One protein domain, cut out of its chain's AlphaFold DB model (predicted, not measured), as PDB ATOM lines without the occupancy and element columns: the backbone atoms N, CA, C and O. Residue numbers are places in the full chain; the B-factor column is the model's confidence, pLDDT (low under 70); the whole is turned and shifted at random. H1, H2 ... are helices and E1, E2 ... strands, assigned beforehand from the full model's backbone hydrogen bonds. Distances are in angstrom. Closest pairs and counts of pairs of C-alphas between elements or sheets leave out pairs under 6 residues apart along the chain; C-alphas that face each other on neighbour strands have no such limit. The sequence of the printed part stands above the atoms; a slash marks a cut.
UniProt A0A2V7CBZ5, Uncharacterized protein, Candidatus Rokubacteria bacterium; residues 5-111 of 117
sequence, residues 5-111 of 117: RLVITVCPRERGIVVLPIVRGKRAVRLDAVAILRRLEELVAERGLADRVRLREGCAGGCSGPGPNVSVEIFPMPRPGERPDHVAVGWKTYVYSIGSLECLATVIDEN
ATOM      1  N   ARG A   5     -75.012  66.198  -9.575       95.31
ATOM      2  CA  ARG A   5     -75.577  64.984  -8.989       95.31
ATOM      3  C   ARG A   5     -75.851  63.974 -10.095       95.31
ATOM      4  O   ARG A   5     -76.132  64.366 -11.225       95.31
ATOM      5  N   LEU A   6     -75.783  62.697  -9.762       97.19
ATOM      6  CA  LEU A   6     -75.998  61.583 -10.667       97.19
ATOM      7  C   LEU A   6     -77.150  60.718 -10.167       97.19
ATOM      8  O   LEU A   6     -77.259  60.453  -8.967       97.19
ATOM      9  N   VAL A   7     -77.949  60.225 -11.104       97.69
ATOM     10  CA  VAL A   7     -78.770  59.032 -10.899       97.69
ATOM     11  C   VAL A   7     -78.216  57.958 -11.820       97.69
ATOM     12  O   VAL A   7     -78.251  58.106 -13.040       97.69
ATOM     13  N   ILE A   8     -77.662  56.899 -11.237       98.25
ATOM     14  CA  ILE A   8     -77.129  55.765 -11.991       98.25
ATOM     15  C   ILE A   8     -78.145  54.630 -11.909       98.25
ATOM     16  O   ILE A   8     -78.562  54.223 -10.825       98.25
ATOM     17  N   THR A   9     -78.547  54.136 -13.073       98.00
ATOM     18  CA  THR A   9     -79.544  53.081 -13.226       98.00
ATOM     19  C   THR A   9     -78.881  51.817 -13.748       98.00
ATOM     20  O   THR A   9     -78.190  51.854 -14.770       98.00
ATOM     21  N   VAL A  10     -79.129  50.706 -13.061       96.94
ATOM     22  CA  VAL A  10     -78.682  49.359 -13.440       96.94
ATOM     23  C   VAL A  10     -79.907  48.452 -13.466       96.94
ATOM     24  O   VAL A  10     -80.785  48.594 -12.618       96.94
ATOM     25  N   CYS A  11     -79.990  47.522 -14.416       95.06
ATOM     26  CA  CYS A  11     -81.070  46.537 -14.462       95.06
ATOM     27  C   CYS A  11     -80.589  45.211 -13.855       95.06
ATOM     28  O   CYS A  11     -79.904  44.467 -14.552       95.06
ATOM     29  N   PRO A  12     -80.967  44.834 -12.617       92.12
ATOM     30  CA  PRO A  12     -80.476  43.595 -11.994       92.12
ATOM     31  C   PRO A  12     -80.865  42.322 -12.757       92.12
ATOM     32  O   PRO A  12     -80.243  41.278 -12.599       92.12
ATOM     33  N   ARG A  13     -81.921  42.409 -13.577       90.62
ATOM     34  CA  ARG A  13     -82.449  41.309 -14.396       90.62
ATOM     35  C   ARG A  13     -81.722  41.140 -15.728       90.62
ATOM     36  O   ARG A  13     -82.007  40.192 -16.460       90.62
ATOM     37  N   GLU A  14     -80.843  42.069 -16.079       89.88
ATOM     38  CA  GLU A  14     -80.101  42.001 -17.324       89.88
ATOM     39  C   GLU A  14     -79.062  40.880 -17.280       89.88
ATOM     40  O   GLU A  14     -78.328  40.710 -16.306       89.88
ATOM     41  N   ARG A  15     -79.023  40.088 -18.352       89.12
ATOM     42  CA  ARG A  15     -78.080  38.981 -18.487       89.12
ATOM     43  C   ARG A  15     -76.753  39.485 -19.036       89.12
ATOM     44  O   ARG A  15     -76.705  40.447 -19.796       89.12
ATOM     45  N   GLY A  16     -75.702  38.739 -18.729       91.88
ATOM     46  CA  GLY A  16     -74.360  38.993 -19.228       91.88
ATOM     47  C   GLY A  16     -73.380  39.246 -18.097       91.88
ATOM     48  O   GLY A  16     -73.755  39.382 -16.932       91.88
ATOM     49  N   ILE A  17     -72.102  39.213 -18.448       95.44
ATOM     50  CA  ILE A  17     -70.996  39.352 -17.507       95.44
ATOM     51  C   ILE A  17     -69.923  40.181 -18.189       95.44
ATOM     52  O   ILE A  17     -69.531  39.890 -19.319       95.44
ATOM     53  N   VAL A  18     -69.401  41.159 -17.464       95.75
ATOM     54  CA  VAL A  18     -68.228  41.936 -17.861       95.75
ATOM     55  C   VAL A  18     -67.060  41.615 -16.936       95.75
ATOM     56  O   VAL A  18     -67.248  41.201 -15.791       95.75
ATOM     57  N   VAL A  19     -65.839  41.769 -17.441       97.12
ATOM     58  CA  VAL A  19     -64.617  41.566 -16.658       97.12
ATOM     59  C   VAL A  19     -63.840  42.865 -16.653       97.12
ATOM     60  O   VAL A  19     -63.218  43.217 -17.648       97.12
ATOM     61  N   LEU A  20     -63.887  43.579 -15.533       96.88
ATOM     62  CA  LEU A  20     -63.167  44.836 -15.359       96.88
ATOM     63  C   LEU A  20     -62.808  45.064 -13.884       96.88
ATOM     64  O   LEU A  20     -63.440  44.488 -12.992       96.88
ATOM     65  N   PRO A  21     -61.782  45.874 -13.591       98.12
ATOM     66  CA  PRO A  21     -61.489  46.297 -12.228       98.12
ATOM     67  C   PRO A  21     -62.629  47.133 -11.642       98.12
ATOM     68  O   PRO A  21     -63.243  47.935 -12.339       98.12
ATOM     69  N   ILE A  22     -62.869  47.026 -10.333       98.12
ATOM     70  CA  ILE A  22     -63.794  47.944  -9.639       98.12
ATOM     71  C   ILE A  22     -63.172  49.348  -9.562       98.12
ATOM     72  O   ILE A  22     -63.823  50.353  -9.833       98.12
ATOM     73  N   VAL A  23     -61.876  49.399  -9.249       97.31
ATOM     74  CA  VAL A  23     -61.062  50.615  -9.120       97.31
ATOM     75  C   VAL A  23     -59.822  50.500 -10.001       97.31
ATOM     76  O   VAL A  23     -59.295  49.401 -10.193       97.31
ATOM     77  N   ARG A  24     -59.343  51.632 -10.527       95.62
ATOM     78  CA  ARG A  24     -58.196  51.689 -11.444       95.62
ATOM     79  C   ARG A  24     -56.964  50.997 -10.847       95.62
ATOM     80  O   ARG A  24     -56.636  51.187  -9.677       95.62
ATOM     81  N   GLY A  25     -56.284  50.197 -11.669       95.00
ATOM     82  CA  GLY A  25     -55.055  49.488 -11.293       95.00
ATOM     83  C   GLY A  25     -55.259  48.287 -10.363       95.00
ATOM     84  O   GLY A  25     -54.279  47.685  -9.927       95.00
ATOM     85  N   LYS A  26     -56.505  47.922 -10.033       96.19
ATOM     86  CA  LYS A  26     -56.813  46.701  -9.274       96.19
ATOM     87  C   LYS A  26     -57.067  45.519 -10.206       96.19
ATOM     88  O   LYS A  26     -57.259  45.676 -11.409       96.19
ATOM     89  N   ARG A  27     -57.079  44.314  -9.632       97.06
ATOM     90  CA  ARG A  27     -57.396  43.083 -10.361       97.06
ATOM     91  C   ARG A  27     -58.814  43.161 -10.936       97.06
ATOM     92  O   ARG A  27     -59.750  43.524 -10.226       97.06
ATOM     93  N   ALA A  28     -58.955  42.786 -12.205       97.69
ATOM     94  CA  ALA A  28     -60.257  42.667 -12.843       97.69
ATOM     95  C   ALA A  28     -61.075  41.527 -12.224       97.69
ATOM     96  O   ALA A  28     -60.538  40.471 -11.873       97.69
ATOM     97  N   VAL A  29     -62.379  41.748 -12.101       97.81
ATOM     98  CA  VAL A  29     -63.327  40.785 -11.539       97.81
ATOM     99  C   VAL A  29     -64.505  40.606 -12.486       97.81
ATOM    100  O   VAL A  29     -64.824  41.498 -13.270       97.81
ATOM    101  N   ARG A  30     -65.136  39.433 -12.429       97.69
ATOM    102  CA  ARG A  30     -66.374  39.157 -13.161       97.69
ATOM    103  C   ARG A  30     -67.520  39.879 -12.464       97.69
ATOM    104  O   ARG A  30     -67.682  39.717 -11.256       97.69
ATOM    105  N   LEU A  31     -68.292  40.645 -13.219       97.94
ATOM    106  CA  LEU A  31     -69.423  41.407 -12.716       97.94
ATOM    107  C   LEU A  31     -70.638  41.165 -13.614       97.94
ATOM    108  O   LEU A  31     -70.592  41.427 -14.816       97.94
ATOM    109  N   ASP A  32     -71.709  40.650 -13.022       96.75
ATOM    110  CA  ASP A  32     -73.055  40.730 -13.586       96.75
ATOM    111  C   ASP A  32     -73.731  42.042 -13.143       96.75
ATOM    112  O   ASP A  32     -73.126  42.876 -12.459       96.75
ATOM    113  N   ALA A  33     -74.988  42.250 -13.538       96.00
ATOM    114  CA  ALA A  33     -75.720  43.469 -13.203       96.00
ATOM    115  C   ALA A  33     -75.884  43.686 -11.686       96.00
ATOM    116  O   ALA A  33     -75.748  44.812 -11.205       96.00
ATOM    117  N   VAL A  34     -76.137  42.616 -10.926       97.06
ATOM    118  CA  VAL A  34     -76.300  42.677  -9.464       97.06
ATOM    119  C   VAL A  34     -74.980  43.068  -8.804       97.06
ATOM    120  O   VAL A  34     -74.939  43.960  -7.954       97.06
ATOM    121  N   ALA A  35     -73.880  42.447  -9.228       98.06
ATOM    122  CA  ALA A  35     -72.550  42.762  -8.739       98.06
ATOM    123  C   ALA A  35     -72.148  44.200  -9.092       98.06
ATOM    124  O   ALA A  35     -71.567  44.878  -8.250       98.06
ATOM    125  N   ILE A  36     -72.479  44.697 -10.290       97.81
ATOM    126  CA  ILE A  36     -72.249  46.105 -10.654       97.81
ATOM    127  C   ILE A  36     -72.976  47.041  -9.699       97.81
ATOM    128  O   ILE A  36     -72.336  47.940  -9.156       97.81
ATOM    129  N   LEU A  37     -74.280  46.835  -9.485       98.06
ATOM    130  CA  LEU A  37     -75.075  47.691  -8.606       98.06
ATOM    131  C   LEU A  37     -74.462  47.738  -7.204       98.06
ATOM    132  O   LEU A  37     -74.127  48.817  -6.719       98.06
ATOM    133  N   ARG A  38     -74.183  46.569  -6.621       98.31
ATOM    134  CA  ARG A  38     -73.555  46.461  -5.301       98.31
ATOM    135  C   ARG A  38     -72.191  47.153  -5.232       98.31
ATOM    136  O   ARG A  38     -71.898  47.856  -4.271       98.31
ATOM    137  N   ARG A  39     -71.323  46.965  -6.231       98.31
ATOM    138  CA  ARG A  39     -69.994  47.605  -6.229       98.31
ATOM    139  C   ARG A  39     -70.080  49.116  -6.415       98.31
ATOM    140  O   ARG A  39     -69.246  49.829  -5.867       98.31
ATOM    141  N   LEU A  40     -71.071  49.613  -7.152       98.44
ATOM    142  CA  LEU A  40     -71.346  51.046  -7.216       98.44
ATOM    143  C   LEU A  40     -71.835  51.575  -5.861       98.44
ATOM    144  O   LEU A  40     -71.387  52.645  -5.459       98.44
ATOM    145  N   GLU A  41     -72.693  50.843  -5.144       98.44
ATOM    146  CA  GLU A  41     -73.156  51.218  -3.796       98.44
ATOM    147  C   GLU A  41     -71.985  51.327  -2.819       98.44
ATOM    148  O   GLU A  41     -71.827  52.352  -2.152       98.44
ATOM    149  N   GLU A  42     -71.121  50.311  -2.797       98.38
ATOM    150  CA  GLU A  42     -69.900  50.288  -1.986       98.38
ATOM    151  C   GLU A  42     -68.990  51.482  -2.331       98.38
ATOM    152  O   GLU A  42     -68.591  52.226  -1.439       98.38
ATOM    153  N   LEU A  43     -68.745  51.754  -3.621       98.19
ATOM    154  CA  LEU A  43     -67.943  52.904  -4.059       98.19
ATOM    155  C   LEU A  43     -68.543  54.254  -3.639       98.19
ATOM    156  O   LEU A  43     -67.800  55.172  -3.290       98.19
ATOM    157  N   VAL A  44     -69.867  54.405  -3.703       98.06
ATOM    158  CA  VAL A  44     -70.553  55.636  -3.281       98.06
ATOM    159  C   VAL A  44     -70.416  55.833  -1.774       98.06
ATOM    160  O   VAL A  44     -70.115  56.949  -1.340       98.06
ATOM    161  N   ALA A  45     -70.586  54.769  -0.988       97.81
ATOM    162  CA  ALA A  45     -70.452  54.808   0.465       97.81
ATOM    163  C   ALA A  45     -69.006  55.097   0.899       97.81
ATOM    164  O   ALA A  45     -68.767  56.055   1.633       97.81
ATOM    165  N   GLU A  46     -68.034  54.340   0.385       97.19
ATOM    166  CA  GLU A  46     -66.605  54.484   0.706       97.19
ATOM    167  C   GLU A  46     -66.064  55.884   0.385       97.19
ATOM    168  O   GLU A  46     -65.172  56.385   1.067       97.19
ATOM    169  N   ARG A  47     -66.603  56.532  -0.655       95.75
ATOM    170  CA  ARG A  47     -66.179  57.869  -1.097       95.75
ATOM    171  C   ARG A  47     -67.019  59.009  -0.512       95.75
ATOM    172  O   ARG A  47     -66.767  60.161  -0.864       95.75
ATOM    173  N   GLY A  48     -68.019  58.719   0.324       96.19
ATOM    174  CA  GLY A  48     -68.906  59.737   0.900       96.19
ATOM    175  C   GLY A  48     -69.712  60.507  -0.153       96.19
ATOM    176  O   GLY A  48     -69.879  61.719  -0.053       96.19
ATOM    177  N   LEU A  49     -70.173  59.825  -1.206       96.12
ATOM    178  CA  LEU A  49     -70.843  60.442  -2.358       96.12
ATOM    179  C   LEU A  49     -72.374  60.355  -2.313       96.12
ATOM    180  O   LEU A  49     -73.018  60.725  -3.293       96.12
ATOM    181  N   ALA A  50     -72.961  59.889  -1.209       94.56
ATOM    182  CA  ALA A  50     -74.399  59.633  -1.095       94.56
ATOM    183  C   ALA A  50     -75.277  60.869  -1.387       94.56
ATOM    184  O   ALA A  50     -76.329  60.743  -2.009       94.56
ATOM    185  N   ASP A  51     -74.809  62.075  -1.051       91.69
ATOM    186  CA  ASP A  51     -75.534  63.328  -1.333       91.69
ATOM    187  C   ASP A  51     -75.553  63.701  -2.823       91.69
ATOM    188  O   ASP A  51     -76.305  64.575  -3.266       91.69
ATOM    189  N   ARG A  52     -74.685  63.069  -3.619       93.38
ATOM    190  CA  ARG A  52     -74.462  63.413  -5.024       93.38
ATOM    191  C   ARG A  52     -74.757  62.274  -5.977       93.38
ATOM    192  O   ARG A  52     -75.025  62.552  -7.137       93.38
ATOM    193  N   VAL A  53     -74.693  61.026  -5.541       97.00
ATOM    194  CA  VAL A  53     -74.894  59.860  -6.398       97.00
ATOM    195  C   VAL A  53     -75.984  59.001  -5.796       97.00
ATOM    196  O   VAL A  53     -75.821  58.431  -4.721       97.00
ATOM    197  N   ARG A  54     -77.090  58.881  -6.525       97.06
ATOM    198  CA  ARG A  54     -78.164  57.947  -6.207       97.06
ATOM    199  C   ARG A  54     -78.110  56.772  -7.170       97.06
ATOM    200  O   ARG A  54     -77.994  56.967  -8.379       97.06
ATOM    201  N   LEU A  55     -78.242  55.568  -6.633       98.00
ATOM    202  CA  LEU A  55     -78.378  54.349  -7.419       98.00
ATOM    203  C   LEU A  55     -79.844  53.927  -7.442       98.00
ATOM    204  O   LEU A  55     -80.572  54.130  -6.466       98.00
ATOM    205  N   ARG A  56     -80.296  53.397  -8.577       96.38
ATOM    206  CA  ARG A  56     -81.633  52.820  -8.706       96.38
ATOM    207  C   ARG A  56     -81.627  51.599  -9.608       96.38
ATOM    208  O   ARG A  56     -80.858  51.510 -10.564       96.38
ATOM    209  N   GLU A  57     -82.561  50.705  -9.335       97.12
ATOM    210  CA  GLU A  57     -82.879  49.605 -10.229       97.12
ATOM    211  C   GLU A  57     -83.832  50.081 -11.328       97.12
ATOM    212  O   GLU A  57     -84.812  50.782 -11.063       97.12
ATOM    213  N   GLY A  58     -83.557  49.712 -12.575       94.50
ATOM    214  CA  GLY A  58     -84.406  50.083 -13.703       94.50
ATOM    215  C   GLY A  58     -83.808  49.698 -15.048       94.50
ATOM    216  O   GLY A  58     -82.678  49.228 -15.132       94.50
ATOM    217  N   CYS A  59     -84.572  49.898 -16.122       91.50
ATOM    218  CA  CYS A  59     -84.076  49.654 -17.473       91.50
ATOM    219  C   CYS A  59     -83.030  50.715 -17.847       91.50
ATOM    220  O   CYS A  59     -83.348  51.901 -17.908       91.50
ATOM    221  N   ALA A  60     -81.800  50.281 -18.127       90.94
ATOM    222  CA  ALA A  60     -80.736  51.144 -18.636       90.94
ATOM    223  C   ALA A  60     -80.777  51.310 -20.172       90.94
ATOM    224  O   ALA A  60     -79.961  52.042 -20.725       90.94
ATOM    225  N   GLY A  61     -81.727  50.663 -20.862       87.12
ATOM    226  CA  GLY A  61     -81.735  50.519 -22.322       87.12
ATOM    227  C   GLY A  61     -80.817  49.384 -22.794       87.12
ATOM    228  O   GLY A  61     -80.137  48.760 -21.988       87.12
ATOM    229  N   GLY A  62     -80.810  49.094 -24.101       84.06
ATOM    230  CA  GLY A  62     -79.947  48.041 -24.659       84.06
ATOM    231  C   GLY A  62     -80.424  46.610 -24.380       84.06
ATOM    232  O   GLY A  62     -79.618  45.705 -24.220       84.06
ATOM    233  N   CYS A  63     -81.737  46.375 -24.333       78.31
ATOM    234  CA  CYS A  63     -82.289  45.047 -24.030       78.31
ATOM    235  C   CYS A  63     -82.038  43.982 -25.119       78.31
ATOM    236  O   CYS A  63     -82.384  42.820 -24.922       78.31
ATOM    237  N   SER A  64     -81.515  44.368 -26.286       81.00
ATOM    238  CA  SER A  64     -81.376  43.503 -27.465       81.00
ATOM    239  C   SER A  64     -80.029  42.780 -27.572       81.00
ATOM    240  O   SER A  64     -79.817  42.036 -28.526       81.00
ATOM    241  N   GLY A  65     -79.111  42.990 -26.630       78.25
ATOM    242  CA  GLY A  65     -77.731  42.519 -26.715       78.25
ATOM    243  C   GLY A  65     -77.127  42.175 -25.353       78.25
ATOM    244  O   GLY A  65     -77.845  42.099 -24.354       78.25
ATOM    245  N   PRO A  66     -75.810  41.907 -25.304       79.88
ATOM    246  CA  PRO A  66     -75.155  41.426 -24.097       79.88
ATOM    247  C   PRO A  66     -74.914  42.570 -23.107       79.88
ATOM    248  O   PRO A  66     -74.008  43.379 -23.297       79.88
ATOM    249  N   GLY A  67     -75.701  42.623 -22.035       84.31
ATOM    250  CA  GLY A  67     -75.407  43.474 -20.886       84.31
ATOM    251  C   GLY A  67     -74.246  42.931 -20.036       84.31
ATOM    252  O   GLY A  67     -73.520  42.020 -20.454       84.31
ATOM    253  N   PRO A  68     -74.063  43.443 -18.808       93.12
ATOM    254  CA  PRO A  68     -74.879  44.461 -18.137       93.12
ATOM    255  C   PRO A  68     -74.630  45.894 -18.640       93.12
ATOM    256  O   PRO A  68     -73.497  46.281 -18.922       93.12
ATOM    257  N   ASN A  69     -75.694  46.690 -18.698       94.81
ATOM    258  CA  ASN A  69     -75.709  48.081 -19.134       94.81
ATOM    259  C   ASN A  69     -75.914  49.026 -17.943       94.81
ATOM    260  O   ASN A  69     -76.571  48.698 -16.952       94.81
ATOM    261  N   VAL A  70     -75.361  50.234 -18.052       96.94
ATOM    262  CA  VAL A  70     -75.471  51.267 -17.015       96.94
ATOM    263  C   VAL A  70     -75.872  52.589 -17.645       96.94
ATOM    264  O   VAL A  70     -75.223  53.058 -18.577       96.94
ATOM    265  N   SER A  71     -76.925  53.204 -17.118       96.94
ATOM    266  CA  SER A  71     -77.388  54.531 -17.523       96.94
ATOM    267  C   SER A  71     -77.059  55.551 -16.438       96.94
ATOM    268  O   SER A  71     -77.235  55.267 -15.257       96.94
ATOM    269  N   VAL A  72     -76.575  56.727 -16.824       97.94
ATOM    270  CA  VAL A  72     -76.211  57.821 -15.921       97.94
ATOM    271  C   VAL A  72     -76.940  59.085 -16.351       97.94
ATOM    272  O   VAL A  72     -76.598  59.701 -17.361       97.94
ATOM    273  N   GLU A  73     -77.916  59.494 -15.553       97.25
ATOM    274  CA  GLU A  73     -78.571  60.794 -15.669       97.25
ATOM    275  C   GLU A  73     -77.814  61.821 -14.824       97.25
ATOM    276  O   GLU A  73     -77.434  61.555 -13.678       97.25
ATOM    277  N   ILE A  74     -77.587  63.002 -15.394       96.38
ATOM    278  CA  ILE A  74     -76.770  64.060 -14.806       96.38
ATOM    279  C   ILE A  74     -77.662  65.253 -14.489       96.38
ATOM    280  O   ILE A  74     -78.301  65.818 -15.372       96.38
ATOM    281  N   PHE A  75     -77.637  65.683 -13.233       95.06
ATOM    282  CA  PHE A  75     -78.413  66.809 -12.726       95.06
ATOM    283  C   PHE A  75     -77.485  67.893 -12.172       95.06
ATOM    284  O   PHE A  75     -76.395  67.586 -11.668       95.06
ATOM    285  N   PRO A  76     -77.898  69.169 -12.198       92.25
ATOM    286  CA  PRO A  76     -77.193  70.209 -11.463       92.25
ATOM    287  C   PRO A  76     -77.266  69.943  -9.949       92.25
ATOM    288  O   PRO A  76     -78.253  69.407  -9.423       92.25
ATOM    289  N   MET A  77     -76.206  70.316  -9.229       90.69
ATOM    290  CA  MET A  77     -76.265  70.404  -7.769       90.69
ATOM    291  C   MET A  77     -77.161  71.592  -7.377       90.69
ATOM    292  O   MET A  77     -76.956  72.675  -7.929       90.69
ATOM    293  N   PRO A  78     -78.130  71.424  -6.456       87.88
ATOM    294  CA  PRO A  78     -78.896  72.555  -5.939       87.88
ATOM    295  C   PRO A  78     -77.966  73.522  -5.203       87.88
ATOM    296  O   PRO A  78     -76.990  73.094  -4.572       87.88
ATOM    297  N   ARG A  79     -78.264  74.823  -5.255       85.38
ATOM    298  CA  ARG A  79     -77.616  75.777  -4.348       85.38
ATOM    299  C   ARG A  79     -78.156  75.580  -2.924       85.38
ATOM    300  O   ARG A  79     -79.246  75.030  -2.757       85.38
ATOM    301  N   PRO A  80     -77.428  76.021  -1.881       85.12
ATOM    302  CA  PRO A  80     -77.942  75.977  -0.515       85.12
ATOM    303  C   PRO A  80     -79.324  76.638  -0.413       85.12
ATOM    304  O   PRO A  80     -79.498  77.778  -0.837       85.12
ATOM    305  N   GLY A  81     -80.305  75.909   0.124       87.44
ATOM    306  CA  GLY A  81     -81.692  76.372   0.263       87.44
ATOM    307  C   GLY A  81     -82.595  76.137  -0.956       87.44
ATOM    308  O   GLY A  81     -83.807  76.298  -0.838       87.44
ATOM    309  N   GLU A  82     -82.055  75.714  -2.102       88.00
ATOM    310  CA  GLU A  82     -82.856  75.380  -3.284       88.00
ATOM    311  C   GLU A  82     -83.328  73.921  -3.264       88.00
ATOM    312  O   GLU A  82     -82.631  73.010  -2.805       88.00
ATOM    313  N   ARG A  83     -84.521  73.678  -3.821       85.81
ATOM    314  CA  ARG A  83     -84.989  72.314  -4.084       85.81
ATOM    315  C   ARG A  83     -84.200  71.708  -5.252       85.81
ATOM    316  O   ARG A  83     -83.949  72.409  -6.231       85.81
ATOM    317  N   PRO A  84     -83.835  70.415  -5.190       86.06
ATOM    318  CA  PRO A  84     -83.209  69.737  -6.317       86.06
ATOM    319  C   PRO A  84     -84.095  69.780  -7.567       86.06
ATOM    320  O   PRO A  84     -85.264  69.410  -7.505       86.06
ATOM    321  N   ASP A  85     -83.520  70.170  -8.704       85.06
ATOM    322  CA  ASP A  85     -84.178  70.018 -10.002       85.06
ATOM    323  C   ASP A  85     -84.279  68.526 -10.376       85.06
ATOM    324  O   ASP A  85     -83.394  67.716 -10.048       85.06
ATOM    325  N   HIS A  86     -85.368  68.192 -11.064       86.88
ATOM    326  CA  HIS A  86     -85.699  66.879 -11.608       86.88
ATOM    327  C   HIS A  86     -85.491  66.795 -13.129       86.88
ATOM    328  O   HIS A  86     -85.696  65.729 -13.707       86.88
ATOM    329  N   VAL A  87     -85.062  67.879 -13.777       92.06
ATOM    330  CA  VAL A  87     -84.677  67.892 -15.189       92.06
ATOM    331  C   VAL A  87     -83.201  67.521 -15.322       92.06
ATOM    332  O   VAL A  87     -82.309  68.211 -14.822       92.06
ATOM    333  N   ALA A  88     -82.933  66.405 -15.999       93.69
ATOM    334  CA  ALA A  88     -81.571  66.005 -16.326       93.69
ATOM    335  C   ALA A  88     -80.982  66.970 -17.367       93.69
ATOM    336  O   ALA A  88     -81.587  67.244 -18.400       93.69
ATOM    337  N   VAL A  89     -79.772  67.462 -17.107       93.88
ATOM    338  CA  VAL A  89     -79.011  68.344 -18.013       93.88
ATOM    339  C   VAL A  89     -78.028  67.567 -18.890       93.88
ATOM    340  O   VAL A  89     -77.321  68.146 -19.711       93.88
ATOM    341  N   GLY A  90     -77.945  66.252 -18.697       94.44
ATOM    342  CA  GLY A  90     -77.129  65.357 -19.497       94.44
ATOM    343  C   GLY A  90     -77.447  63.898 -19.206       94.44
ATOM    344  O   GLY A  90     -78.006  63.562 -18.161       94.44
ATOM    345  N   TRP A  91     -77.069  63.035 -20.142       94.56
ATOM    346  CA  TRP A  91     -77.275  61.598 -20.050       94.56
ATOM    347  C   TRP A  91     -76.133  60.879 -20.777       94.56
ATOM    348  O   TRP A  91     -75.792  61.231 -21.906       94.56
ATOM    349  N   LYS A  92     -75.530  59.883 -20.125       95.31
ATOM    350  CA  LYS A  92     -74.631  58.906 -20.746       95.31
ATOM    351  C   LYS A  92     -75.104  57.485 -20.443       95.31
ATOM    352  O   LYS A  92     -75.381  57.172 -19.289       95.31
ATOM    353  N   THR A  93     -75.141  56.619 -21.451       93.44
ATOM    354  CA  THR A  93     -75.428  55.193 -21.257       93.44
ATOM    355  C   THR A  93     -74.270  54.357 -21.771       93.44
ATOM    356  O   THR A  93     -73.847  54.501 -22.915       93.44
ATOM    357  N   TYR A  94     -73.782  53.456 -20.931       94.56
ATOM    358  CA  TYR A  94     -72.743  52.486 -21.244       94.56
ATOM    359  C   TYR A  94     -73.383  51.194 -21.765       94.56
ATOM    360  O   TYR A  94     -73.276  50.138 -21.141       94.56
ATOM    361  N   VAL A  95     -74.100  51.291 -22.892       92.31
ATOM    362  CA  VAL A  95     -74.705  50.124 -23.552       92.31
ATOM    363  C   VAL A  95     -73.608  49.301 -24.218       92.31
ATOM    364  O   VAL A  95     -72.850  49.846 -25.023       92.31
ATOM    365  N   TYR A  96     -73.485  48.028 -23.843       90.00
ATOM    366  CA  TYR A  96     -72.511  47.042 -24.345       90.00
ATOM    367  C   TYR A  96     -71.043  47.502 -24.291       90.00
ATOM    368  O   TYR A  96     -70.166  46.924 -24.927       90.00
ATOM    369  N   SER A  97     -70.770  48.566 -23.537       92.88
ATOM    370  CA  SER A  97     -69.492  49.282 -23.517       92.88
ATOM    371  C   SER A  97     -68.938  49.425 -22.109       92.88
ATOM    372  O   SER A  97     -67.821  49.895 -21.939       92.88
ATOM    373  N   ILE A  98     -69.655  48.974 -21.074       94.38
ATOM    374  CA  ILE A  98     -69.122  49.053 -19.714       94.38
ATOM    375  C   ILE A  98     -67.818  48.257 -19.566       94.38
ATOM    376  O   ILE A  98     -66.911  48.682 -18.861       94.38
ATOM    377  N   GLY A  99     -67.687  47.137 -20.285       93.25
ATOM    378  CA  GLY A  99     -66.485  46.305 -20.266       93.25
ATOM    379  C   GLY A  99     -65.251  46.950 -20.903       93.25
ATOM    380  O   GLY A  99     -64.156  46.440 -20.696       93.25
ATOM    381  N   SER A 100     -65.396  48.051 -21.655       93.94
ATOM    382  CA  SER A 100     -64.258  48.787 -22.226       93.94
ATOM    383  C   SER A 100     -63.747  49.910 -21.323       93.94
ATOM    384  O   SER A 100     -62.749  50.555 -21.650       93.94
ATOM    385  N   LEU A 101     -64.399  50.150 -20.182       96.12
ATOM    386  CA  LEU A 101     -63.914  51.097 -19.188       96.12
ATOM    387  C   LEU A 101     -62.660  50.562 -18.501       96.12
ATOM    388  O   LEU A 101     -62.541  49.374 -18.210       96.12
ATOM    389  N   GLU A 102     -61.756  51.472 -18.139       95.88
ATOM    390  CA  GLU A 102     -60.572  51.121 -17.349       95.88
ATOM    391  C   GLU A 102     -60.934  50.496 -15.991       95.88
ATOM    392  O   GLU A 102     -60.202  49.651 -15.473       95.88
ATOM    393  N   CYS A 103     -62.040  50.945 -15.386       97.88
ATOM    394  CA  CYS A 103     -62.610  50.390 -14.165       97.88
ATOM    395  C   CYS A 103     -64.067  50.844 -13.967       97.88
ATOM    396  O   CYS A 103     -64.508  51.819 -14.574       97.88
ATOM    397  N   LEU A 104     -64.806  50.184 -13.074       98.00
ATOM    398  CA  LEU A 104     -66.196  50.536 -12.763       98.00
ATOM    399  C   LEU A 104     -66.327  51.951 -12.174       98.00
ATOM    400  O   LEU A 104     -67.264  52.673 -12.510       98.00
ATOM    401  N   ALA A 105     -65.368  52.383 -11.350       97.81
ATOM    402  CA  ALA A 105     -65.345  53.733 -10.780       97.81
ATOM    403  C   ALA A 105     -65.367  54.857 -11.834       97.81
ATOM    404  O   ALA A 105     -65.883  55.942 -11.553       97.81
ATOM    405  N   THR A 106     -64.897  54.587 -13.057       97.00
ATOM    406  CA  THR A 106     -64.940  55.525 -14.186       97.00
ATOM    407  C   THR A 106     -66.367  56.010 -14.485       97.00
ATOM    408  O   THR A 106     -66.545  57.174 -14.843       97.00
ATOM    409  N   VAL A 107     -67.393  55.177 -14.253       97.38
ATOM    410  CA  VAL A 107     -68.812  55.561 -14.391       97.38
ATOM    411  C   VAL A 107     -69.155  56.760 -13.502       97.38
ATOM    412  O   VAL A 107     -69.887  57.652 -13.924       97.38
ATOM    413  N   ILE A 108     -68.625  56.822 -12.281       96.75
ATOM    414  CA  ILE A 108     -68.859  57.950 -11.372       96.75
ATOM    415  C   ILE A 108     -67.932  59.109 -11.748       96.75
ATOM    416  O   ILE A 108     -68.391  60.240 -11.928       96.75
ATOM    417  N   ASP A 109     -66.639  58.825 -11.900       94.44
ATOM    418  CA  ASP A 109     -65.587  59.840 -12.000       94.44
ATOM    419  C   ASP A 109     -65.732  60.734 -13.245       94.44
ATOM    420  O   ASP A 109     -65.544  61.951 -13.161       94.44
ATOM    421  N   GLU A 110     -66.139  60.172 -14.388       92.88
ATOM    422  CA  GLU A 110     -66.364  60.940 -15.623       92.88
ATOM    423  C   GLU A 110     -67.595  61.853 -15.547       92.88
ATOM    424  O   GLU A 110     -67.626  62.925 -16.161       92.88
ATOM    425  N   ASN A 111     -68.621  61.444 -14.799       94.69
ATOM    426  CA  ASN A 111     -69.936  62.081 -14.856       94.69
ATOM    427  C   ASN A 111     -70.159  63.082 -13.715       94.69
ATOM    428  O   ASN A 111     -70.800  64.119 -13.922       94.69
TER     429      ASN A 111
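This is residues 5 to 111 of the 117 residues of an uncharacterized protein of Candidatus Rokubacteria bacterium (UniProt A0A2V7CBZ5). A twisted sheet of four strands has the long helix H1 packed over one face, running along E4 and E1, and the short hairpin E2 and E3 lies off one end of the sheet, joined to H1 by a tight link. The loop of residues 77 to 89, between E5 and E6, reaches beyond the opposite end, and the short H2 only grazes the sheet. The printed part has 107 residues, with two named helices and six named strands in the order E1, E2, E3, H1, E4, E5, E6, H2; the mixed sheet runs E4, E1, E5, E6. The class is mixed, helices and strands, with under half of the residues in named elements. The whole is compact, with a radius of gyration of the C-alphas of 13.8 A and spans of 42 by 31 by 19 A.

E1, residues 5 to 10, is an inner strand with two neighbours. E4, residues 53 to 57, is parallel to it at 23 degrees, with N 54 and O 6 2.9 A apart, within hydrogen-bond range. E5, residues 70 to 76, is antiparallel to E1 at 163 degrees, with N 9 and O 71 at 2.8 A. E5 forms a hairpin with E6, residues 90 to 94, at 164 degrees; N 72 and O 92 are 2.8 A apart. From edge strand E4 to edge strand E6 the strands' lines turn by 55 degrees. E2, residues 18 to 21, and E3, residues 28 to 31, form another hairpin, antiparallel at 140 degrees, with N 31 and O 18 at 2.8 A. H1, residues 33 to 46, is on the sheet at a height of 9.3 A, two layers with helix on one face; it lies over E4 and E1, along the strands, at 10 degrees to E1 on the local plane. Its closest C-alphas to E4 are those of Val 44 and Val 53, 6.8 A apart. H2, residues 106 to 109, only grazes the sheet with residues 107 to 108; H1 and H2 are only just apart, at 8.4 A. In H1 every O i to N i+4 pair is within hydrogen-bond range; H2 is too short for such a pair.

E1 begins at C-alpha 5 (-75.577, 64.984, -8.989) and is 16.5 A long. E2 and E3 measure 9.8 A and 9.3 A. H1 runs 19.9 A from C-alpha 33 (-75.720, 43.469, -13.203). E4 spans 13.5 A, E5 19.8 A and E6 13.7 A. H2, 4.9 A long, ends at C-alpha 109 (-65.587, 59.840, -12.000).

The C-alphas of Gly 65 and Gly 81 are the two farthest apart, at 43.5 A. The printed part has no cut. The links E4 to E5, E5 to E6 and E6 to H2 are long. The mean pLDDT of the printed part is 93.9, and no printed residue is under 70.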